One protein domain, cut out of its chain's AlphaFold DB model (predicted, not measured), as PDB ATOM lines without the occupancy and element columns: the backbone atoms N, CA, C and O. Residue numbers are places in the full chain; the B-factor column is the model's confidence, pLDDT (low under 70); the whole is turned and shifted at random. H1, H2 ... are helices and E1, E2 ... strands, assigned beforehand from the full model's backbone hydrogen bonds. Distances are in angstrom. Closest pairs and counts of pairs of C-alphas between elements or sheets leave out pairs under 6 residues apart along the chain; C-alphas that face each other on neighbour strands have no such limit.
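Overview. This is residues 502 to 550, 561 to 657 and 665 to 692 of the 825 residues of an uncharacterized protein of Blastocystis hominis (UniProt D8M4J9). Two strongly twisted sheets face each other as a sandwich, and two long strands of the second sheet, E10 and E11, run on past its other strands as a paired arm that makes the longest axis. Short H1 sits near the middle, on both sheets, while H2 lies far out with the loops beyond the arm. The printed part has 174 residues with two named helices and eleven named strands, along the chain E1 E2 E3 E4 E5 E6 E7 E8 H1 E9 E10 H2 E11. The sheet E3 E4 E8 E7 E2 E5 is antiparallel and the sheet E6 E1 E11 E10 E9 is mixed; the class is mostly strand, with 78 of the 174 residues in named elements. The whole is compact, with a radius of gyration of the C-alphas of 16.6 A and spans of 50 by 34 by 34 A.

Arrangement. E1, residues 502 to 506, is parallel to E11, residues 682 to 692, at 20 degrees, with N 505 and O 688 2.8 A apart. E2, residues 512 to 517, is antiparallel to E5, residues 577 to 579; N 514 and O 577 are 2.8 A apart. Edge strand E3, residues 527 to 531, is antiparallel to E4, residues 563 to 569; N 528 and O 566 are 2.8 A apart. E6, residues 584 to 586, is antiparallel to E1, with N 504 and O 585 2.8 A apart. E7, residues 596 to 601, and E8, residues 604 to 609, form a hairpin at 160 degrees, with N 599 and O 606 2.8 A apart. E7 is also antiparallel to E2, with N 515 and O 598 3.0 A apart, and E8 to E4, with N 567 and O 607 3.0 A apart. H1, residues 610 to 614, stands only just at the first sheet's level, at a height of 3.6 A, and 9.1 A over the second sheet, only just over E11 with 3 of its 5 C-alphas. Its O i to N i+4 pair is within hydrogen-bond range. E9, residues 620 to 624, and E10, residues 633 to 644, form a hairpin, with N 623 and O 634 2.9 A apart. E10 is antiparallel to E11 at 160 degrees, with N 639 and O 687 2.8 A apart. In the sandwich the facing parts are 9.8 A centre to centre. H2, residues 665 to 668, is on neither sheet and too short for an O i to N i+4 pair; its O i to N i+3 pair is out of range.

Along the chain. E1 begins at C-alpha 502, (146.163, 140.337, 182.499). E4 is 19.5 A long, E10 35.9 A and E11 32.3 A. E11 ends at C-alpha 692, (155.698, 145.236, 200.636).

Size, cuts and confidence. The C-alphas of Val 629 and Glu 646, 52.3 A apart, are the two farthest apart. Residues 551 to 560 and 658 to 664 are not printed; the C-alpha gaps are 13.2 A and 6.9 A. Of the links printed whole, H2 to E11 is long. The mean pLDDT of the printed part is 74.2; 58 residues are under 70, among them 520 to 550 and 665 to 672.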
ATOM      1  N   LEU A 502     145.165 140.639 181.469       93.00
ATOM      2  CA  LEU A 502     146.163 140.337 182.499       93.00
ATOM      3  C   LEU A 502     147.205 141.461 182.588       93.00
ATOM      4  O   LEU A 502     147.831 141.810 181.585       93.00
ATOM      5  N   TRP A 503     147.443 141.979 183.790       94.50
ATOM      6  CA  TRP A 503     148.529 142.924 184.074       94.50
ATOM      7  C   TRP A 503     149.116 142.703 185.472       94.50
ATOM      8  O   TRP A 503     148.579 141.944 186.277       94.50
ATOM      9  N   MET A 504     150.239 143.359 185.748       94.38
ATOM     10  CA  MET A 504     150.883 143.439 187.055       94.38
ATOM     11  C   MET A 504     150.946 144.903 187.494       94.38
ATOM     12  O   MET A 504     151.227 145.751 186.655       94.38
ATOM     13  N   THR A 505     150.714 145.193 188.773       94.62
ATOM     14  CA  THR A 505     150.847 146.530 189.373       94.62
ATOM     15  C   THR A 505     151.778 146.470 190.585       94.62
ATOM     16  O   THR A 505     151.574 145.657 191.495       94.62
ATOM     17  N   ASN A 506     152.797 147.333 190.609       93.25
ATOM     18  CA  ASN A 506     153.746 147.435 191.715       93.25
ATOM     19  C   ASN A 506     153.245 148.449 192.756       93.25
ATOM     20  O   ASN A 506     153.108 149.628 192.458       93.25
ATOM     21  N   PHE A 507     152.999 148.008 193.987       89.50
ATOM     22  CA  PHE A 507     152.636 148.856 195.130       89.50
ATOM     23  C   PHE A 507     153.761 148.955 196.171       89.50
ATOM     24  O   PHE A 507     153.511 149.408 197.286       89.50
ATOM     25  N   THR A 508     154.979 148.526 195.827       86.81
ATOM     26  CA  THR A 508     156.184 148.786 196.623       86.81
ATOM     27  C   THR A 508     156.812 150.122 196.221       86.81
ATOM     28  O   THR A 508     156.777 150.525 195.058       86.81
ATOM     29  N   SER A 509     157.427 150.790 197.187       84.38
ATOM     30  CA  SER A 509     158.240 152.003 197.055       84.38
ATOM     31  C   SER A 509     159.473 151.830 196.161       84.38
ATOM     32  O   SER A 509     159.995 152.812 195.630       84.38
ATOM     33  N   SER A 510     159.949 150.595 195.994       85.12
ATOM     34  CA  SER A 510     161.107 150.258 195.168       85.12
ATOM     35  C   SER A 510     160.672 149.824 193.762       85.12
ATOM     36  O   SER A 510     159.703 149.079 193.618       85.12
ATOM     37  N   PRO A 511     161.377 150.227 192.690       90.06
ATOM     38  CA  PRO A 511     161.080 149.716 191.358       90.06
ATOM     39  C   PRO A 511     161.344 148.207 191.253       90.06
ATOM     40  O   PRO A 511     162.405 147.726 191.653       90.06
ATOM     41  N   VAL A 512     160.400 147.471 190.667       91.44
ATOM     42  CA  VAL A 512     160.495 146.021 190.434       91.44
ATOM     43  C   VAL A 512     160.779 145.768 188.953       91.44
ATOM     44  O   VAL A 512     160.169 146.390 188.085       91.44
ATOM     45  N   LEU A 513     161.692 144.846 188.644       92.88
ATOM     46  CA  LEU A 513     161.907 144.368 187.278       92.88
ATOM     47  C   LEU A 513     160.846 143.322 186.934       92.88
ATOM     48  O   LEU A 513     160.698 142.329 187.645       92.88
ATOM     49  N   CYS A 514     160.121 143.523 185.835       92.94
ATOM     50  CA  CYS A 514     159.065 142.620 185.397       92.94
ATOM     51  C   CYS A 514     159.162 142.291 183.904       92.94
ATOM     52  O   CYS A 514     159.483 143.144 183.073       92.94
ATOM     53  N   HIS A 515     158.841 141.047 183.552       91.94
ATOM     54  CA  HIS A 515     158.782 140.582 182.168       91.94
ATOM     55  C   HIS A 515     157.710 139.493 182.001       91.94
ATOM     56  O   HIS A 515     157.541 138.641 182.873       91.94
ATOM     57  N   PHE A 516     156.988 139.504 180.880       92.00
ATOM     58  CA  PHE A 516     156.049 138.444 180.500       92.00
ATOM     59  C   PHE A 516     156.638 137.676 179.318       92.00
ATOM     60  O   PHE A 516     156.957 138.289 178.303       92.00
ATOM     61  N   THR A 517     156.770 136.355 179.441       89.62
ATOM     62  CA  THR A 517     157.433 135.513 178.432       89.62
ATOM     63  C   THR A 517     156.646 134.249 178.114       89.62
ATOM     64  O   THR A 517     155.880 133.751 178.944       89.62
ATOM     65  N   GLN A 518     156.848 133.706 176.915       86.12
ATOM     66  CA  GLN A 518     156.273 132.428 176.508       86.12
ATOM     67  C   GLN A 518     157.019 131.269 177.184       86.12
ATOM     68  O   GLN A 518     158.229 131.317 177.394       86.12
ATOM     69  N   GLU A 519     156.304 130.197 177.520       72.94
ATOM     70  CA  GLU A 519     156.927 129.013 178.109       72.94
ATOM     71  C   GLU A 519     157.681 128.209 177.040       72.94
ATOM     72  O   GLU A 519     157.082 127.667 176.111       72.94
ATOM     73  N   THR A 520     159.008 128.148 177.164       61.31
ATOM     74  CA  THR A 520     159.877 127.355 176.291       61.31
ATOM     75  C   THR A 520     160.091 125.956 176.871       61.31
ATOM     76  O   THR A 520     160.398 125.793 178.056       61.31
ATOM     77  N   SER A 521     159.960 124.934 176.019       50.28
ATOM     78  CA  SER A 521     160.095 123.515 176.393       50.28
ATOM     79  C   SER A 521     161.477 123.135 176.933       50.28
ATOM     80  O   SER A 521     161.602 122.126 177.622       50.28
ATOM     81  N   ASP A 522     162.490 123.950 176.634       44.81
ATOM     82  CA  ASP A 522     163.908 123.659 176.873       44.81
ATOM     83  C   ASP A 522     164.487 124.473 178.049       44.81
ATOM     84  O   ASP A 522     165.702 124.626 178.185       44.81
ATOM     85  N   SER A 523     163.634 125.036 178.912       52.84
ATOM     86  CA  SER A 523     164.095 125.799 180.076       52.84
ATOM     87  C   SER A 523     164.655 124.879 181.177       52.84
ATOM     88  O   SER A 523     163.930 124.369 182.024       52.84
ATOM     89  N   GLU A 524     165.986 124.735 181.230       51.47
ATOM     90  CA  GLU A 524     166.728 124.031 182.303       51.47
ATOM     91  C   GLU A 524     166.540 124.640 183.718       51.47
ATOM     92  O   GLU A 524     167.147 124.188 184.690       51.47
ATOM     93  N   THR A 525     165.723 125.688 183.868       58.34
ATOM     94  CA  THR A 525     165.420 126.314 185.160       58.34
ATOM     95  C   THR A 525     164.595 125.381 186.053       58.34
ATOM     96  O   THR A 525     163.505 124.975 185.641       58.34
ATOM     97  N   PRO A 526     165.037 125.080 187.288       58.69
ATOM     98  CA  PRO A 526     164.315 124.177 188.177       58.69
ATOM     99  C   PRO A 526     162.964 124.771 188.597       58.69
ATOM    100  O   PRO A 526     162.907 125.806 189.265       58.69
ATOM    101  N   VAL A 527     161.877 124.083 188.232       62.81
ATOM    102  CA  VAL A 527     160.515 124.406 188.675       62.81
ATOM    103  C   VAL A 527     160.313 123.875 190.094       62.81
ATOM    104  O   VAL A 527     160.283 122.666 190.318       62.81
ATOM    105  N   ALA A 528     160.155 124.782 191.054       61.69
ATOM    106  CA  ALA A 528     159.755 124.474 192.419       61.69
ATOM    107  C   ALA A 528     158.232 124.614 192.558       61.69
ATOM    108  O   ALA A 528     157.650 125.645 192.221       61.69
ATOM    109  N   HIS A 529     157.577 123.589 193.094       63.53
ATOM    110  CA  HIS A 529     156.135 123.593 193.330       63.53
ATOM    111  C   HIS A 529     155.841 124.068 194.767       63.53
ATOM    112  O   HIS A 529     156.103 123.351 195.731       63.53
ATOM    113  N   GLN A 530     155.304 125.283 194.922       60.44
ATOM    114  CA  GLN A 530     155.134 125.963 196.214       60.44
ATOM    115  C   GLN A 530     153.670 125.996 196.694       60.44
ATOM    116  O   GLN A 530     152.765 126.410 195.970       60.44
ATOM    117  N   SER A 531     153.411 125.562 197.933       59.44
ATOM    118  CA  SER A 531     152.060 125.468 198.512       59.44
ATOM    119  C   SER A 531     151.687 126.710 199.331       59.44
ATOM    120  O   SER A 531     152.226 126.929 200.410       59.44
ATOM    121  N   GLN A 532     150.655 127.444 198.905       58.44
ATOM    122  CA  GLN A 532     150.190 128.729 199.482       58.44
ATOM    123  C   GLN A 532     149.614 128.669 200.922       58.44
ATOM    124  O   GLN A 532     148.926 129.589 201.376       58.44
ATOM    125  N   ARG A 533     149.814 127.554 201.631       52.09
ATOM    126  CA  ARG A 533     149.430 127.348 203.041       52.09
ATOM    127  C   ARG A 533     150.580 126.931 203.954       52.09
ATOM    128  O   ARG A 533     150.434 127.019 205.168       52.09
ATOM    129  N   LYS A 534     151.607 126.294 203.385       49.22
ATOM    130  CA  LYS A 534     152.632 125.490 204.072       49.22
ATOM    131  C   LYS A 534     153.735 125.151 203.082       49.22
ATOM    132  O   LYS A 534     153.452 124.532 202.061       49.22
ATOM    133  N   GLN A 535     154.964 125.507 203.392       49.47
ATOM    134  CA  GLN A 535     156.041 125.715 202.418       49.47
ATOM    135  C   GLN A 535     157.229 126.021 203.382       49.47
ATOM    136  O   GLN A 535     156.979 126.847 204.249       49.47
ATOM    137  N   ILE A 536     158.420 125.372 203.422       43.56
ATOM    138  CA  ILE A 536     159.354 125.531 204.589       43.56
ATOM    139  C   ILE A 536     160.865 125.812 204.367       43.56
ATOM    140  O   ILE A 536     161.603 124.911 204.012       43.56
ATOM    141  N   ASN A 537     161.321 127.008 204.810       43.31
ATOM    142  CA  ASN A 537     162.686 127.605 204.749       43.31
ATOM    143  C   ASN A 537     163.141 128.209 203.405       43.31
ATOM    144  O   ASN A 537     163.719 127.519 202.586       43.31
ATOM    145  N   LEU A 538     163.076 129.538 203.254       45.94
ATOM    146  CA  LEU A 538     163.517 130.265 202.041       45.94
ATOM    147  C   LEU A 538     165.005 130.108 201.643       45.94
ATOM    148  O   LEU A 538     165.421 130.594 200.594       45.94
ATOM    149  N   GLU A 539     165.814 129.444 202.470       40.72
ATOM    150  CA  GLU A 539     167.223 129.129 202.200       40.72
ATOM    151  C   GLU A 539     167.407 127.764 201.493       40.72
ATOM    152  O   GLU A 539     168.489 127.480 200.976       40.72
ATOM    153  N   HIS A 540     166.363 126.925 201.418       42.78
ATOM    154  CA  HIS A 540     166.375 125.646 200.705       42.78
ATOM    155  C   HIS A 540     165.484 125.710 199.458       42.78
ATOM    156  O   HIS A 540     164.267 125.758 199.549       42.78
ATOM    157  N   LEU A 541     166.085 125.593 198.269       41.28
ATOM    158  CA  LEU A 541     165.417 125.659 196.952       41.28
ATOM    159  C   LEU A 541     164.315 124.597 196.683       41.28
ATOM    160  O   LEU A 541     163.824 124.505 195.559       41.28
ATOM    161  N   THR A 542     163.933 123.787 197.673       37.66
ATOM    162  CA  THR A 542     162.952 122.692 197.569       37.66
ATOM    163  C   THR A 542     161.730 122.851 198.482       37.66
ATOM    164  O   THR A 542     160.730 122.182 198.242       37.66
ATOM    165  N   ASP A 543     161.769 123.747 199.474       33.97
ATOM    166  CA  ASP A 543     160.710 124.014 200.460       33.97
ATOM    167  C   ASP A 543     160.896 125.472 200.980       33.97
ATOM    168  O   ASP A 543     162.005 125.791 201.353       33.97
ATOM    169  N   ASN A 544     159.893 126.380 201.053       32.88
ATOM    170  CA  ASN A 544     160.088 127.818 201.434       32.88
ATOM    171  C   ASN A 544     158.999 128.399 202.394       32.88
ATOM    172  O   ASN A 544     157.869 128.312 201.986       32.88
ATOM    173  N   TYR A 545     159.250 129.028 203.568       34.75
ATOM    174  CA  TYR A 545     158.263 129.764 204.463       34.75
ATOM    175  C   TYR A 545     156.969 130.357 203.801       34.75
ATOM    176  O   TYR A 545     157.045 130.812 202.662       34.75
ATOM    177  N   PHE A 546     155.837 130.535 204.515       37.59
ATOM    178  CA  PHE A 546     154.677 131.324 204.022       37.59
ATOM    179  C   PHE A 546     153.344 131.249 204.822       37.59
ATOM    180  O   PHE A 546     152.316 130.922 204.231       37.59
ATOM    181  N   GLY A 547     153.300 131.617 206.116       36.56
ATOM    182  CA  GLY A 547     152.065 132.115 206.775       36.56
ATOM    183  C   GLY A 547     151.545 131.397 208.040       36.56
ATOM    184  O   GLY A 547     151.748 130.203 208.247       36.56
ATOM    185  N   VAL A 548     150.822 132.136 208.895       33.94
ATOM    186  CA  VAL A 548     150.145 131.617 210.107       33.94
ATOM    187  C   VAL A 548     148.868 130.843 209.725       33.94
ATOM    188  O   VAL A 548     148.139 131.285 208.832       33.94
ATOM    189  N   PRO A 549     148.524 129.723 210.399       34.22
ATOM    190  CA  PRO A 549     147.239 129.050 210.206       34.22
ATOM    191  C   PRO A 549     146.065 129.927 210.671       34.22
ATOM    192  O   PRO A 549     145.690 129.928 211.844       34.22
ATOM    193  N   VAL A 550     145.440 130.632 209.727       35.22
ATOM    194  CA  VAL A 550     144.148 131.298 209.935       35.22
ATOM    195  C   VAL A 550     143.102 130.227 210.299       35.22
ATOM    196  O   VAL A 550     143.040 129.191 209.628       35.22
ATOM    197  N   SER A 561     143.996 123.668 199.080       45.31
ATOM    198  CA  SER A 561     145.271 124.340 198.775       45.31
ATOM    199  C   SER A 561     145.920 123.760 197.535       45.31
ATOM    200  O   SER A 561     146.280 122.582 197.534       45.31
ATOM    201  N   HIS A 562     146.116 124.616 196.539       59.25
ATOM    202  CA  HIS A 562     146.811 124.299 195.301       59.25
ATOM    203  C   HIS A 562     148.278 124.723 195.389       59.25
ATOM    204  O   HIS A 562     148.644 125.645 196.133       59.25
ATOM    205  N   VAL A 563     149.112 123.997 194.655       64.38
ATOM    206  CA  VAL A 563     150.563 124.163 194.624       64.38
ATOM    207  C   VAL A 563     150.914 124.876 193.323       64.38
ATOM    208  O   VAL A 563     150.536 124.399 192.260       64.38
ATOM    209  N   VAL A 564     151.592 126.017 193.420       68.12
ATOM    210  CA  VAL A 564     151.895 126.916 192.298       68.12
ATOM    211  C   VAL A 564     153.296 126.629 191.770       68.12
ATOM    212  O   VAL A 564     154.212 126.347 192.545       68.12
ATOM    213  N   SER A 565     153.470 126.699 190.457       68.94
ATOM    214  CA  SER A 565     154.743 126.469 189.775       68.94
ATOM    215  C   SER A 565     155.586 127.744 189.783       68.94
ATOM    216  O   SER A 565     155.192 128.765 189.216       68.94
ATOM    217  N   VAL A 566     156.749 127.679 190.435       69.81
ATOM    218  CA  VAL A 566     157.635 128.821 190.677       69.81
ATOM    219  C   VAL A 566     159.062 128.491 190.233       69.81
ATOM    220  O   VAL A 566     159.634 127.506 190.691       69.81
ATOM    221  N   CYS A 567     159.673 129.320 189.389       72.19
ATOM    222  CA  CYS A 567     161.104 129.216 189.060       72.19
ATOM    223  C   CYS A 567     161.895 130.377 189.650       72.19
ATOM    224  O   CYS A 567     161.406 131.500 189.661       72.19
ATOM    225  N   HIS A 568     163.145 130.127 190.033       73.81
ATOM    226  CA  HIS A 568     164.107 131.177 190.371       73.81
ATOM    227  C   HIS A 568     165.212 131.231 189.317       73.81
ATOM    228  O   HIS A 568     165.586 130.200 188.749       73.81
ATOM    229  N   GLY A 569     165.754 132.419 189.071       74.38
ATOM    230  CA  GLY A 569     166.856 132.607 188.139       74.38
ATOM    231  C   GLY A 569     167.571 133.940 188.318       74.38
ATOM    232  O   GLY A 569     167.331 134.685 189.266       74.38
ATOM    233  N   VAL A 570     168.473 134.218 187.383       77.75
ATOM    234  CA  VAL A 570     169.190 135.489 187.246       77.75
ATOM    235  C   VAL A 570     168.936 135.973 185.825       77.75
ATOM    236  O   VAL A 570     168.976 135.156 184.900       77.75
ATOM    237  N   TRP A 571     168.650 137.264 185.657       79.31
ATOM    238  CA  TRP A 571     168.426 137.873 184.346       79.31
ATOM    239  C   TRP A 571     169.622 137.609 183.421       79.31
ATOM    240  O   TRP A 571     170.775 137.712 183.845       79.31
ATOM    241  N   ARG A 572     169.352 137.210 182.173       67.31
ATOM    242  CA  ARG A 572     170.388 136.893 181.170       67.31
ATOM    243  C   ARG A 572     170.415 137.899 180.014       67.31
ATOM    244  O   ARG A 572     171.278 137.796 179.146       67.31
ATOM    245  N   ASP A 573     169.467 138.826 180.005       64.69
ATOM    246  CA  ASP A 573     169.097 139.696 178.900       64.69
ATOM    247  C   ASP A 573     168.386 140.960 179.415       64.69
ATOM    248  O   ASP A 573     167.706 140.933 180.441       64.69
ATOM    249  N   ASP A 574     168.497 142.062 178.671       66.25
ATOM    250  CA  ASP A 574     167.922 143.373 179.025       66.25
ATOM    251  C   ASP A 574     166.408 143.481 178.710       66.25
ATOM    252  O   ASP A 574     165.880 144.565 178.467       66.25
ATOM    253  N   SER A 575     165.685 142.355 178.660       71.88
ATOM    254  CA  SER A 575     164.255 142.312 178.302       71.88
ATOM    255  C   SER A 575     163.313 142.685 179.457       71.88
ATOM    256  O   SER A 575     162.109 142.889 179.249       71.88
ATOM    257  N   ALA A 576     163.851 142.779 180.675       83.94
ATOM    258  CA  ALA A 576     163.124 143.173 181.870       83.94
ATOM    259  C   ALA A 576     162.779 144.668 181.851       83.94
ATOM    260  O   ALA A 576     163.646 145.520 181.669       83.94
ATOM    261  N   LYS A 577     161.508 144.999 182.093       90.38
ATOM    262  CA  LYS A 577     161.060 146.386 182.243       90.38
ATOM    263  C   LYS A 577     161.031 146.761 183.718       90.38
ATOM    264  O   LYS A 577     160.468 146.031 184.530       90.38
ATOM    265  N   THR A 578     161.605 147.909 184.052       93.25
ATOM    266  CA  THR A 578     161.452 148.529 185.372       93.25
ATOM    267  C   THR A 578     160.026 149.052 185.526       93.25
ATOM    268  O   THR A 578     159.544 149.756 184.644       93.25
ATOM    269  N   VAL A 579     159.371 148.708 186.634       93.88
ATOM    270  CA  VAL A 579     158.020 149.156 187.000       93.88
ATOM    271  C   VAL A 579     158.124 149.909 188.323       93.88
ATOM    272  O   VAL A 579     158.445 149.307 189.353       93.88
ATOM    273  N   ALA A 580     157.920 151.224 188.302       93.56
ATOM    274  CA  ALA A 580     158.031 152.072 189.486       93.56
ATOM    275  C   ALA A 580     156.845 151.885 190.452       93.56
ATOM    276  O   ALA A 580     155.917 151.114 190.200       93.56
ATOM    277  N   ALA A 581     156.892 152.582 191.589       88.81
ATOM    278  CA  ALA A 581     155.808 152.578 192.563       88.81
ATOM    279  C   ALA A 581     154.497 153.089 191.931       88.81
ATOM    280  O   ALA A 581     154.475 154.130 191.278       88.81
ATOM    281  N   SER A 582     153.413 152.341 192.137       87.75
ATOM    282  CA  SER A 582     152.077 152.548 191.559       87.75
ATOM    283  C   SER A 582     151.975 152.447 190.027       87.75
ATOM    284  O   SER A 582     150.922 152.762 189.474       87.75
ATOM    285  N   GLU A 583     153.006 151.958 189.331       91.94
ATOM    286  CA  GLU A 583     152.934 151.665 187.894       91.94
ATOM    287  C   GLU A 583     152.456 150.235 187.603       91.94
ATOM    288  O   GLU A 583     152.627 149.311 188.407       91.94
ATOM    289  N   SER A 584     151.906 150.042 186.398       93.31
ATOM    290  CA  SER A 584     151.467 148.737 185.895       93.31
ATOM    291  C   SER A 584     152.207 148.309 184.625       93.31
ATOM    292  O   SER A 584     152.357 149.092 183.685       93.31
ATOM    293  N   LEU A 585     152.581 147.026 184.552       94.81
ATOM    294  CA  LEU A 585     153.033 146.359 183.331       94.81
ATOM    295  C   LEU A 585     151.958 145.403 182.805       94.81
ATOM    296  O   LEU A 585     151.465 144.531 183.515       94.81
ATOM    297  N   TYR A 586     151.643 145.531 181.524       94.69
ATOM    298  CA  TYR A 586     150.555 144.820 180.861       94.69
ATOM    299  C   TYR A 586     151.069 143.585 180.106       94.69
ATOM    300  O   TYR A 586     152.140 143.630 179.497       94.69
ATOM    301  N   CYS A 587     150.326 142.473 180.150       93.25
ATOM    302  CA  CYS A 587     150.696 141.246 179.439       93.25
ATOM    303  C   CYS A 587     150.500 141.420 177.920       93.25
ATOM    304  O   CYS A 587     149.383 141.732 177.500       93.25
ATOM    305  N   PRO A 588     151.522 141.166 177.081       91.31
ATOM    306  CA  PRO A 588     151.385 141.201 175.625       91.31
ATOM    307  C   PRO A 588     150.267 140.283 175.105       91.31
ATOM    308  O   PRO A 588     150.114 139.152 175.581       91.31
ATOM    309  N   LEU A 589     149.509 140.737 174.100       87.88
ATOM    310  CA  LEU A 589     148.388 139.992 173.521       87.88
ATOM    311  C   LEU A 589     148.845 138.708 172.832       87.88
ATOM    312  O   LEU A 589     148.165 137.689 172.938       87.88
ATOM    313  N   HIS A 590     150.013 138.721 172.186       84.88
ATOM    314  CA  HIS A 590     150.547 137.544 171.492       84.88
ATOM    315  C   HIS A 590     150.833 136.346 172.421       84.88
ATOM    316  O   HIS A 590     150.947 135.219 171.937       84.88
ATOM    317  N   LEU A 591     150.923 136.560 173.741       85.06
ATOM    318  CA  LEU A 591     151.047 135.484 174.730       85.06
ATOM    319  C   LEU A 591     149.705 134.820 175.071       85.06
ATOM    320  O   LEU A 591     149.695 133.722 175.625       85.06
ATOM    321  N   GLY A 592     148.567 135.455 174.768       81.31
ATOM    322  CA  GLY A 592     147.238 134.858 174.927       81.31
ATOM    323  C   GLY A 592     146.902 134.382 176.342       81.31
ATOM    324  O   GLY A 592     146.253 133.348 176.489       81.31
ATOM    325  N   MET A 593     147.378 135.099 177.370       82.31
ATOM    326  CA  MET A 593     147.294 134.701 178.786       82.31
ATOM    327  C   MET A 593     147.934 133.327 179.074       82.31
ATOM    328  O   MET A 593     147.421 132.544 179.873       82.31
ATOM    329  N   LYS A 594     149.063 133.022 178.424       85.50
ATOM    330  CA  LYS A 594     149.876 131.816 178.645       85.50
ATOM    331  C   LYS A 594     151.349 132.179 178.779       85.50
ATOM    332  O   LYS A 594     151.773 133.253 178.366       85.50
ATOM    333  N   GLY A 595     152.138 131.259 179.327       88.50
ATOM    334  CA  GLY A 595     153.546 131.496 179.625       88.50
ATOM    335  C   GLY A 595     153.756 131.883 181.084       88.50
ATOM    336  O   GLY A 595     153.099 131.337 181.974       88.50
ATOM    337  N   ARG A 596     154.696 132.794 181.345       89.25
ATOM    338  CA  ARG A 596     155.163 133.119 182.699       89.25
ATOM    339  C   ARG A 596     155.291 134.619 182.938       89.25
ATOM    340  O   ARG A 596     155.719 135.364 182.060       89.25
ATOM    341  N   CYS A 597     154.959 135.034 184.157       91.44
ATOM    342  CA  CYS A 597     155.226 136.369 184.683       91.44
ATOM    343  C   CYS A 597     156.485 136.308 185.557       91.44
ATOM    344  O   CYS A 597     156.512 135.583 186.552       91.44
ATOM    345  N   MET A 598     157.536 137.021 185.162       90.88
ATOM    346  CA  MET A 598     158.819 137.112 185.860       90.88
ATOM    347  C   MET A 598     158.857 138.410 186.666       90.88
ATOM    348  O   MET A 598     158.611 139.473 186.102       90.88
ATOM    349  N   LEU A 599     159.183 138.317 187.954       90.50
ATOM    350  CA  LEU A 599     159.263 139.413 188.922       90.50
ATOM    351  C   LEU A 599     160.628 139.350 189.613       90.50
ATOM    352  O   LEU A 599     161.008 138.297 190.121       90.50
ATOM    353  N   GLY A 600     161.379 140.444 189.624       88.12
ATOM    354  CA  GLY A 600     162.780 140.428 190.031       88.12
ATOM    355  C   GLY A 600     163.333 141.787 190.434       88.12
ATOM    356  O   GLY A 600     162.661 142.814 190.381       88.12
ATOM    357  N   ASN A 601     164.613 141.781 190.769       85.69
ATOM    358  CA  ASN A 601     165.475 142.953 190.852       85.69
ATOM    359  C   ASN A 601     166.773 142.657 190.056       85.69
ATOM    360  O   ASN A 601     166.897 141.567 189.494       85.69
ATOM    361  N   PRO A 602     167.762 143.562 189.956       83.81
ATOM    362  CA  PRO A 602     168.998 143.273 189.213       83.81
ATOM    363  C   PRO A 602     169.784 142.046 189.717       83.81
ATOM    364  O   PRO A 602     170.585 141.482 188.975       83.81
ATOM    365  N   ASN A 603     169.546 141.614 190.959       78.94
ATOM    366  CA  ASN A 603     170.270 140.534 191.625       78.94
ATOM    367  C   ASN A 603     169.630 139.148 191.410       78.94
ATOM    368  O   ASN A 603     170.318 138.144 191.619       78.94
ATOM    369  N   GLY A 604     168.365 139.063 190.979       79.62
ATOM    370  CA  GLY A 604     167.662 137.805 190.706       79.62
ATOM    371  C   GLY A 604     166.215 137.988 190.232       79.62
ATOM    372  O   GLY A 604     165.712 139.103 190.118       79.62
ATOM    373  N   TYR A 605     165.535 136.884 189.925       84.50
ATOM    374  CA  TYR A 605     164.096 136.890 189.657       84.50
ATOM    375  C   TYR A 605     163.402 135.609 190.117       84.50
ATOM    376  O   TYR A 605     164.000 134.534 190.224       84.50
ATOM    377  N   CYS A 606     162.092 135.739 190.283       81.81
ATOM    378  CA  CYS A 606     161.135 134.677 190.500       81.81
ATOM    379  C   CYS A 606     160.080 134.689 189.377       81.81
ATOM    380  O   CYS A 606     159.587 135.747 189.002       81.81
ATOM    381  N   ALA A 607     159.719 133.533 188.822       84.56
ATOM    382  CA  ALA A 607     158.758 133.414 187.725       84.56
ATOM    383  C   ALA A 607     157.552 132.554 188.119       84.56
ATOM    384  O   ALA A 607     157.728 131.422 188.567       84.56
ATOM    385  N   LEU A 608     156.347 133.088 187.910       85.81
ATOM    386  CA  LEU A 608     155.055 132.442 188.152       85.81
ATOM    387  C   LEU A 608     154.438 131.951 186.837       85.81
ATOM    388  O   LEU A 608     154.471 132.671 185.835       85.81
ATOM    389  N   SER A 609     153.822 130.766 186.844       86.50
ATOM    390  CA  SER A 609     152.991 130.306 185.720       86.50
ATOM    391  C   SER A 609     151.727 131.157 185.575       86.50
ATOM    392  O   SER A 609     150.982 131.354 186.539       86.50
ATOM    393  N   ILE A 610     151.446 131.626 184.356       88.62
ATOM    394  CA  ILE A 610     150.200 132.340 184.048       88.62
ATOM    395  C   ILE A 610     148.997 131.385 184.090       88.62
ATOM    396  O   ILE A 610     147.902 131.806 184.458       88.62
ATOM    397  N   GLU A 611     149.181 130.090 183.818       84.31
ATOM    398  CA  GLU A 611     148.117 129.091 183.987       84.31
ATOM    399  C   GLU A 611     147.698 128.970 185.461       84.31
ATOM    400  O   GLU A 611     146.506 128.943 185.766       84.31
ATOM    401  N   ASP A 612     148.647 129.010 186.403       80.75
ATOM    402  CA  ASP A 612     148.327 129.006 187.837       80.75
ATOM    403  C   ASP A 612     147.592 130.290 188.268       80.75
ATOM    404  O   ASP A 612     146.662 130.229 189.074       80.75
ATOM    405  N   ILE A 613     147.959 131.447 187.703       84.19
ATOM    406  CA  ILE A 613     147.266 132.730 187.924       84.19
ATOM    407  C   ILE A 613     145.823 132.680 187.389       84.19
ATOM    408  O   ILE A 613     144.885 133.065 188.092       84.19
ATOM    409  N   THR A 614     145.634 132.193 186.161       83.88
ATOM    410  CA  THR A 614     144.358 132.269 185.423       83.88
ATOM    411  C   THR A 614     143.350 131.176 185.782       83.88
ATOM    412  O   THR A 614     142.142 131.380 185.647       83.88
ATOM    413  N   SER A 615     143.815 130.046 186.316       75.56
ATOM    414  CA  SER A 615     142.976 128.958 186.846       75.56
ATOM    415  C   SER A 615     142.469 129.196 188.277       75.56
ATOM    416  O   SER A 615     141.771 128.346 188.828       75.56
ATOM    417  N   LEU A 616     142.815 130.332 188.905       69.56
ATOM    418  CA  LEU A 616     142.629 130.607 190.343       69.56
ATOM    419  C   LEU A 616     143.368 129.632 191.280       69.56
ATOM    420  O   LEU A 616     143.154 129.683 192.498       69.56
ATOM    421  N   ASN A 617     144.272 128.795 190.752       71.19
ATOM    422  CA  ASN A 617     145.193 128.009 191.572       71.19
ATOM    423  C   ASN A 617     146.064 128.932 192.429       71.19
ATOM    424  O   ASN A 617     146.300 128.613 193.590       71.19
ATOM    425  N   PHE A 618     146.491 130.080 191.899       75.94
ATOM    426  CA  PHE A 618     147.225 131.120 192.612       75.94
ATOM    427  C   PHE A 618     146.298 132.249 193.099       75.94
ATOM    428  O   PHE A 618     145.622 132.908 192.310       75.94
ATOM    429  N   ARG A 619     146.314 132.513 194.414       73.50
ATOM    430  CA  ARG A 619     145.683 133.685 195.051       73.50
ATOM    431  C   ARG A 619     146.695 134.621 195.706       73.50
ATOM    432  O   ARG A 619     146.562 135.830 195.555       73.50
ATOM    433  N   ARG A 620     147.674 134.099 196.458       74.62
ATOM    434  CA  ARG A 620     148.767 134.899 197.049       74.62
ATOM    435  C   ARG A 620     149.965 134.047 197.457       74.62
ATOM    436  O   ARG A 620     149.781 132.900 197.858       74.62
ATOM    437  N   ILE A 621     151.166 134.617 197.406       72.56
ATOM    438  CA  ILE A 621     152.425 133.971 197.796       72.56
ATOM    439  C   ILE A 621     153.466 135.037 198.185       72.56
ATOM    440  O   ILE A 621     153.457 136.131 197.628       72.56
ATOM    441  N   CYS A 622     154.364 134.734 199.124       73.38
ATOM    442  CA  CYS A 622     155.569 135.542 199.337       73.38
ATOM    443  C   CYS A 622     156.691 135.005 198.438       73.38
ATOM    444  O   CYS A 622     156.922 133.794 198.424       73.38
ATOM    445  N   LEU A 623     157.376 135.879 197.699       75.94
ATOM    446  CA  LEU A 623     158.474 135.520 196.795       75.94
ATOM    447  C   LEU A 623     159.770 136.207 197.214       75.94
ATOM    448  O   LEU A 623     159.750 137.380 197.574       75.94
ATOM    449  N   ASN A 624     160.896 135.500 197.087       75.69
ATOM    450  CA  ASN A 624     162.201 136.147 196.990       75.69
ATOM    451  C   ASN A 624     162.406 136.582 195.532       75.69
ATOM    452  O   ASN A 624     162.586 135.732 194.661       75.69
ATOM    453  N   ILE A 625     162.364 137.886 195.275       80.38
ATOM    454  CA  ILE A 625     162.667 138.482 193.965       80.38
ATOM    455  C   ILE A 625     164.129 138.954 193.858       80.38
ATOM    456  O   ILE A 625     164.513 139.519 192.840       80.38
ATOM    457  N   GLY A 626     164.940 138.716 194.897       74.94
ATOM    458  CA  GLY A 626     166.399 138.833 194.880       74.94
ATOM    459  C   GLY A 626     167.083 137.484 194.633       74.94
ATOM    460  O   GLY A 626     166.582 136.643 193.885       74.94
ATOM    461  N   ASN A 627     168.232 137.253 195.274       72.38
ATOM    462  CA  ASN A 627     168.937 135.966 195.224       72.38
ATOM    463  C   ASN A 627     169.182 135.374 196.627       72.38
ATOM    464  O   ASN A 627     168.597 135.808 197.617       72.38
ATOM    465  N   SER A 628     169.990 134.313 196.717       66.00
ATOM    466  CA  SER A 628     170.280 133.610 197.976       66.00
ATOM    467  C   SER A 628     171.291 134.327 198.883       66.00
ATOM    468  O   SER A 628     171.370 134.031 200.076       66.00
ATOM    469  N   VAL A 629     172.075 135.259 198.337       67.50
ATOM    470  CA  VAL A 629     173.060 136.060 199.080       67.50
ATOM    471  C   VAL A 629     172.405 137.340 199.594       67.50
ATOM    472  O   VAL A 629     172.518 137.645 200.785       67.50
ATOM    473  N   ASP A 630     171.681 138.012 198.697       68.62
ATOM    474  CA  ASP A 630     170.939 139.257 198.879       68.62
ATOM    475  C   ASP A 630     169.442 139.019 198.567       68.62
ATOM    476  O   ASP A 630     169.012 139.143 197.412       68.62
ATOM    477  N   PRO A 631     168.657 138.554 199.557       70.44
ATOM    478  CA  PRO A 631     167.243 138.266 199.377       70.44
ATOM    479  C   PRO A 631     166.391 139.534 199.497       70.44
ATOM    480  O   PRO A 631     166.609 140.371 200.371       70.44
ATOM    481  N   HIS A 632     165.362 139.628 198.662       75.31
ATOM    482  CA  HIS A 632     164.401 140.727 198.673       75.31
ATOM    483  C   HIS A 632     162.995 140.139 198.573       75.31
ATOM    484  O   HIS A 632     162.681 139.464 197.590       75.31
ATOM    485  N   TYR A 633     162.170 140.344 199.597       77.31
ATOM    486  CA  TYR A 633     160.888 139.664 199.739       77.31
ATOM    487  C   TYR A 633     159.725 140.585 199.381       77.31
ATOM    488  O   TYR A 633     159.658 141.730 199.818       77.31
ATOM    489  N   VAL A 634     158.781 140.060 198.600       79.44
ATOM    490  CA  VAL A 634     157.538 140.755 198.245       79.44
ATOM    491  C   VAL A 634     156.341 139.825 198.372       79.44
ATOM    492  O   VAL A 634     156.417 138.628 198.074       79.44
ATOM    493  N   LEU A 635     155.209 140.390 198.785       80.19
ATOM    494  CA  LEU A 635     153.927 139.703 198.783       80.19
ATOM    495  C   LEU A 635     153.286 139.885 197.405       80.19
ATOM    496  O   LEU A 635     152.926 140.996 197.027       80.19
ATOM    497  N   VAL A 636     153.113 138.794 196.663       83.56
ATOM    498  CA  VAL A 636     152.446 138.806 195.356       83.56
ATOM    499  C   VAL A 636     151.051 138.209 195.490       83.56
ATOM    500  O   VAL A 636     150.874 137.144 196.087       83.56
ATOM    501  N   ARG A 637     150.045 138.878 194.929       83.94
ATOM    502  CA  ARG A 637     148.630 138.490 195.001       83.94
ATOM    503  C   ARG A 637     147.998 138.483 193.610       83.94
ATOM    504  O   ARG A 637     148.235 139.394 192.833       83.94
ATOM    505  N   SER A 638     147.154 137.494 193.330       85.81
ATOM    506  CA  SER A 638     146.205 137.534 192.213       85.81
ATOM    507  C   SER A 638     144.900 138.162 192.691       85.81
ATOM    508  O   SER A 638     144.319 137.749 193.703       85.81
ATOM    509  N   VAL A 639     144.447 139.181 191.973       85.75
ATOM    510  CA  VAL A 639     143.155 139.831 192.164       85.75
ATOM    511  C   VAL A 639     142.353 139.642 190.891       85.75
ATOM    512  O   VAL A 639     142.830 139.919 189.796       85.75
ATOM    513  N   VAL A 640     141.139 139.119 191.046       85.00
ATOM    514  CA  VAL A 640     140.306 138.718 189.916       85.00
ATOM    515  C   VAL A 640     138.972 139.428 189.988       85.00
ATOM    516  O   VAL A 640     138.199 139.249 190.932       85.00
ATOM    517  N   HIS A 641     138.721 140.231 188.964       85.50
ATOM    518  CA  HIS A 641     137.456 140.910 188.732       85.50
ATOM    519  C   HIS A 641     136.760 140.237 187.560       85.50
ATOM    520  O   HIS A 641     137.412 139.683 186.680       85.50
ATOM    521  N   SER A 642     135.432 140.262 187.543       83.56
ATOM    522  CA  SER A 642     134.681 139.617 186.476       83.56
ATOM    523  C   SER A 642     133.721 140.596 185.835       83.56
ATOM    524  O   SER A 642     132.982 141.290 186.531       83.56
ATOM    525  N   VAL A 643     133.768 140.628 184.511       85.81
ATOM    526  CA  VAL A 643     132.981 141.497 183.639       85.81
ATOM    527  C   VAL A 643     132.061 140.640 182.787       85.81
ATOM    528  O   VAL A 643     132.394 139.504 182.443       85.81
ATOM    529  N   GLU A 644     130.905 141.185 182.445       84.81
ATOM    530  CA  GLU A 644     129.898 140.539 181.611       84.81
ATOM    531  C   GLU A 644     129.436 141.551 180.562       84.81
ATOM    532  O   GLU A 644     129.199 142.711 180.889       84.81
ATOM    533  N   SER A 645     129.383 141.137 179.295       84.88
ATOM    534  CA  SER A 645     129.023 142.011 178.173       84.88
ATOM    535  C   SER A 645     128.437 141.201 177.029       84.88
ATOM    536  O   SER A 645     128.957 140.142 176.682       84.88
ATOM    537  N   GLU A 646     127.397 141.718 176.379       81.31
ATOM    538  CA  GLU A 646     126.838 141.122 175.159       81.31
ATOM    539  C   GLU A 646     127.824 141.144 173.977       81.31
ATOM    540  O   GLU A 646     127.685 140.350 173.050       81.31
ATOM    541  N   SER A 647     128.856 141.995 174.028       79.88
ATOM    542  CA  SER A 647     129.930 142.059 173.026       79.88
ATOM    543  C   SER A 647     130.958 140.921 173.136       79.88
ATOM    544  O   SER A 647     131.809 140.776 172.256       79.88
ATOM    545  N   LEU A 648     130.909 140.121 174.206       82.94
ATOM    546  CA  LEU A 648     131.769 138.954 174.394       82.94
ATOM    547  C   LEU A 648     131.155 137.707 173.758       82.94
ATOM    548  O   LEU A 648     129.965 137.435 173.904       82.94
ATOM    549  N   ASN A 649     131.997 136.877 173.137       78.50
ATOM    550  CA  ASN A 649     131.557 135.571 172.650       78.50
ATOM    551  C   ASN A 649     130.997 134.700 173.776       78.50
ATOM    552  O   ASN A 649     131.694 134.452 174.765       78.50
ATOM    553  N   ALA A 650     129.809 134.136 173.551       78.94
ATOM    554  CA  ALA A 650     129.236 133.092 174.386       78.94
ATOM    555  C   ALA A 650     130.109 131.825 174.333       78.94
ATOM    556  O   ALA A 650     129.994 131.005 173.420       78.94
ATOM    557  N   LEU A 651     130.991 131.651 175.319       75.50
ATOM    558  CA  LEU A 651     131.778 130.426 175.442       75.50
ATOM    559  C   LEU A 651     130.875 129.254 175.863       75.50
ATOM    560  O   LEU A 651     129.994 129.442 176.712       75.50
ATOM    561  N   PRO A 652     131.076 128.046 175.299       70.00
ATOM    562  CA  PRO A 652     130.219 126.899 175.566       70.00
ATOM    563  C   PRO A 652     130.238 126.552 177.055       70.00
ATOM    564  O   PRO A 652     131.292 126.286 177.630       70.00
ATOM    565  N   ILE A 653     129.056 126.540 177.671       67.06
ATOM    566  CA  ILE A 653     128.896 126.194 179.085       67.06
ATOM    567  C   ILE A 653     129.277 124.714 179.260       67.06
ATOM    568  O   ILE A 653     128.668 123.862 178.600       67.06
ATOM    569  N   PRO A 654     130.249 124.373 180.130       63.28
ATOM    570  CA  PRO A 654     130.583 122.982 180.410       63.28
ATOM    571  C   PRO A 654     129.348 122.204 180.899       63.28
ATOM    572  O   PRO A 654     128.541 122.754 181.654       63.28
ATOM    573  N   PRO A 655     129.170 120.927 180.508       60.47
ATOM    574  CA  PRO A 655     128.033 120.135 180.963       60.47
ATOM    575  C   PRO A 655     128.031 120.059 182.493       60.47
ATOM    576  O   PRO A 655     129.029 119.675 183.104       60.47
ATOM    577  N   THR A 656     126.908 120.425 183.112       54.22
ATOM    578  CA  THR A 656     126.810 120.530 184.570       54.22
ATOM    579  C   THR A 656     127.105 119.182 185.241       54.22
ATOM    580  O   THR A 656     126.418 118.191 184.961       54.22
ATOM    581  N   PRO A 657     128.103 119.101 186.147       53.78
ATOM    582  CA  PRO A 657     128.368 117.870 186.876       53.78
ATOM    583  C   PRO A 657     127.156 117.510 187.744       53.78
ATOM    584  O   PRO A 657     126.494 118.372 188.329       53.78
ATOM    585  N   GLU A 665     134.635 120.614 191.599       57.44
ATOM    586  CA  GLU A 665     133.806 120.362 190.406       57.44
ATOM    587  C   GLU A 665     133.055 121.629 189.965       57.44
ATOM    588  O   GLU A 665     132.892 121.855 188.767       57.44
ATOM    589  N   LYS A 666     132.653 122.494 190.910       57.44
ATOM    590  CA  LYS A 666     132.030 123.788 190.589       57.44
ATOM    591  C   LYS A 666     133.013 124.759 189.939       57.44
ATOM    592  O   LYS A 666     132.672 125.318 188.900       57.44
ATOM    593  N   LEU A 667     134.215 124.926 190.493       55.91
ATOM    594  CA  LEU A 667     135.265 125.765 189.904       55.91
ATOM    595  C   LEU A 667     135.677 125.249 188.519       55.91
ATOM    596  O   LEU A 667     135.687 126.021 187.565       55.91
ATOM    597  N   ASN A 668     135.885 123.939 188.365       58.84
ATOM    598  CA  ASN A 668     136.195 123.327 187.069       58.84
ATOM    599  C   ASN A 668     135.057 123.503 186.049       58.84
ATOM    600  O   ASN A 668     135.326 123.744 184.876       58.84
ATOM    601  N   SER A 669     133.787 123.462 186.477       59.59
ATOM    602  CA  SER A 669     132.638 123.783 185.609       59.59
ATOM    603  C   SER A 669     132.530 125.269 185.230       59.59
ATOM    604  O   SER A 669     131.712 125.624 184.384       59.59
ATOM    605  N   GLN A 670     133.350 126.131 185.842       65.06
ATOM    606  CA  GLN A 670     133.471 127.559 185.547       65.06
ATOM    607  C   GLN A 670     134.773 127.914 184.805       65.06
ATOM    608  O   GLN A 670     135.056 129.100 184.622       65.06
ATOM    609  N   MET A 671     135.560 126.924 184.368       68.94
ATOM    610  CA  MET A 671     136.733 127.143 183.518       68.94
ATOM    611  C   MET A 671     136.430 126.819 182.055       68.94
ATOM    612  O   MET A 671     135.835 125.785 181.750       68.94
ATOM    613  N   VAL A 672     136.928 127.651 181.139       67.62
ATOM    614  CA  VAL A 672     136.998 127.341 179.702       67.62
ATOM    615  C   VAL A 672     138.430 127.577 179.232       67.62
ATOM    616  O   VAL A 672     139.035 128.601 179.541       67.62
ATOM    617  N   ASN A 673     138.994 126.603 178.512       71.06
ATOM    618  CA  ASN A 673     140.387 126.604 178.039       71.06
ATOM    619  C   ASN A 673     141.445 126.850 179.143       71.06
ATOM    620  O   ASN A 673     142.492 127.426 178.865       71.06
ATOM    621  N   GLY A 674     141.173 126.415 180.381       69.88
ATOM    622  CA  GLY A 674     142.070 126.580 181.537       69.88
ATOM    623  C   GLY A 674     141.930 127.912 182.287       69.88
ATOM    624  O   GLY A 674     142.530 128.070 183.344       69.88
ATOM    625  N   ILE A 675     141.104 128.844 181.796       76.00
ATOM    626  CA  ILE A 675     140.889 130.155 182.421       76.00
ATOM    627  C   ILE A 675     139.574 130.138 183.203       76.00
ATOM    628  O   ILE A 675     138.513 129.815 182.657       76.00
ATOM    629  N   ALA A 676     139.633 130.493 184.485       74.12
ATOM    630  CA  ALA A 676     138.483 130.517 185.378       74.12
ATOM    631  C   ALA A 676     137.592 131.753 185.179       74.12
ATOM    632  O   ALA A 676     138.072 132.856 184.925       74.12
ATOM    633  N   GLY A 677     136.276 131.577 185.326       73.94
ATOM    634  CA  GLY A 677     135.265 132.636 185.191       73.94
ATOM    635  C   GLY A 677     134.938 133.047 183.747       73.94
ATOM    636  O   GLY A 677     134.096 133.918 183.539       73.94
ATOM    637  N   ASN A 678     135.539 132.383 182.756       79.56
ATOM    638  CA  ASN A 678     135.240 132.562 181.337       79.56
ATOM    639  C   ASN A 678     134.082 131.639 180.914       79.56
ATOM    640  O   ASN A 678     134.312 130.570 180.360       79.56
ATOM    641  N   VAL A 679     132.831 132.025 181.187       76.62
ATOM    642  CA  VAL A 679     131.630 131.216 180.878       76.62
ATOM    643  C   VAL A 679     130.565 132.083 180.217       76.62
ATOM    644  O   VAL A 679     130.231 133.145 180.738       76.62
ATOM    645  N   GLY A 680     129.999 131.632 179.091       79.62
ATOM    646  CA  GLY A 680     129.036 132.434 178.336       79.62
ATOM    647  C   GLY A 680     129.627 133.802 177.988       79.62
ATOM    648  O   GLY A 680     130.746 133.875 177.477       79.62
ATOM    649  N   ASN A 681     128.898 134.866 178.319       83.44
ATOM    650  CA  ASN A 681     129.247 136.263 178.035       83.44
ATOM    651  C   ASN A 681     130.076 136.928 179.153       83.44
ATOM    652  O   ASN A 681     130.252 138.145 179.172       83.44
ATOM    653  N   ARG A 682     130.578 136.131 180.103       84.00
ATOM    654  CA  ARG A 682     131.358 136.582 181.256       84.00
ATOM    655  C   ARG A 682     132.839 136.242 181.084       84.00
ATOM    656  O   ARG A 682     133.178 135.202 180.508       84.00
ATOM    657  N   ARG A 683     133.719 137.121 181.569       86.25
ATOM    658  CA  ARG A 683     135.183 136.953 181.590       86.25
ATOM    659  C   ARG A 683     135.784 137.357 182.928       86.25
ATOM    660  O   ARG A 683     135.157 138.078 183.708       86.25
ATOM    661  N   SER A 684     137.015 136.920 183.158       87.00
ATOM    662  CA  SER A 684     137.843 137.326 184.295       87.00
ATOM    663  C   SER A 684     139.002 138.215 183.842       87.00
ATOM    664  O   SER A 684     139.770 137.819 182.968       87.00
ATOM    665  N   LEU A 685     139.139 139.391 184.458       90.44
ATOM    666  CA  LEU A 685     140.353 140.209 184.427       90.44
ATOM    667  C   LEU A 685     141.237 139.789 185.600       90.44
ATOM    668  O   LEU A 685     140.731 139.583 186.707       90.44
ATOM    669  N   PHE A 686     142.544 139.726 185.373       91.19
ATOM    670  CA  PHE A 686     143.533 139.315 186.363       91.19
ATOM    671  C   PHE A 686     144.549 140.440 186.596       91.19
ATOM    672  O   PHE A 686     145.267 140.843 185.682       91.19
ATOM    673  N   GLU A 687     144.644 140.913 187.834       92.38
ATOM    674  CA  GLU A 687     145.699 141.813 188.295       92.38
ATOM    675  C   GLU A 687     146.660 141.048 189.213       92.38
ATOM    676  O   GLU A 687     146.249 140.450 190.210       92.38
ATOM    677  N   ILE A 688     147.953 141.086 188.894       92.81
ATOM    678  CA  ILE A 688     149.029 140.639 189.776       92.81
ATOM    679  C   ILE A 688     149.483 141.849 190.597       92.81
ATOM    680  O   ILE A 688     150.090 142.774 190.072       92.81
ATOM    681  N   VAL A 689     149.204 141.856 191.892       91.06
ATOM    682  CA  VAL A 689     149.563 142.948 192.804       91.06
ATOM    683  C   VAL A 689     150.856 142.577 193.526       91.06
ATOM    684  O   VAL A 689     150.895 141.532 194.179       91.06
ATOM    685  N   VAL A 690     151.896 143.410 193.433       90.81
ATOM    686  CA  VAL A 690     153.162 143.245 194.176       90.81
ATOM    687  C   VAL A 690     153.198 144.245 195.331       90.81
ATOM    688  O   VAL A 690     153.040 145.439 195.106       90.81
ATOM    689  N   LEU A 691     153.361 143.763 196.563       85.94
ATOM    690  CA  LEU A 691     153.199 144.533 197.803       85.94
ATOM    691  C   LEU A 691     154.406 144.371 198.738       85.94
ATOM    692  O   LEU A 691     155.019 143.295 198.757       85.94
ATOM    693  N   PRO A 692     154.714 145.384 199.572       83.00
ATOM    694  CA  PRO A 692     155.698 145.236 200.636       83.00
ATOM    695  C   PRO A 692     155.169 144.241 201.673       83.00
ATOM    696  O   PRO A 692     153.975 144.220 201.988       83.00
TER     697      PRO A 692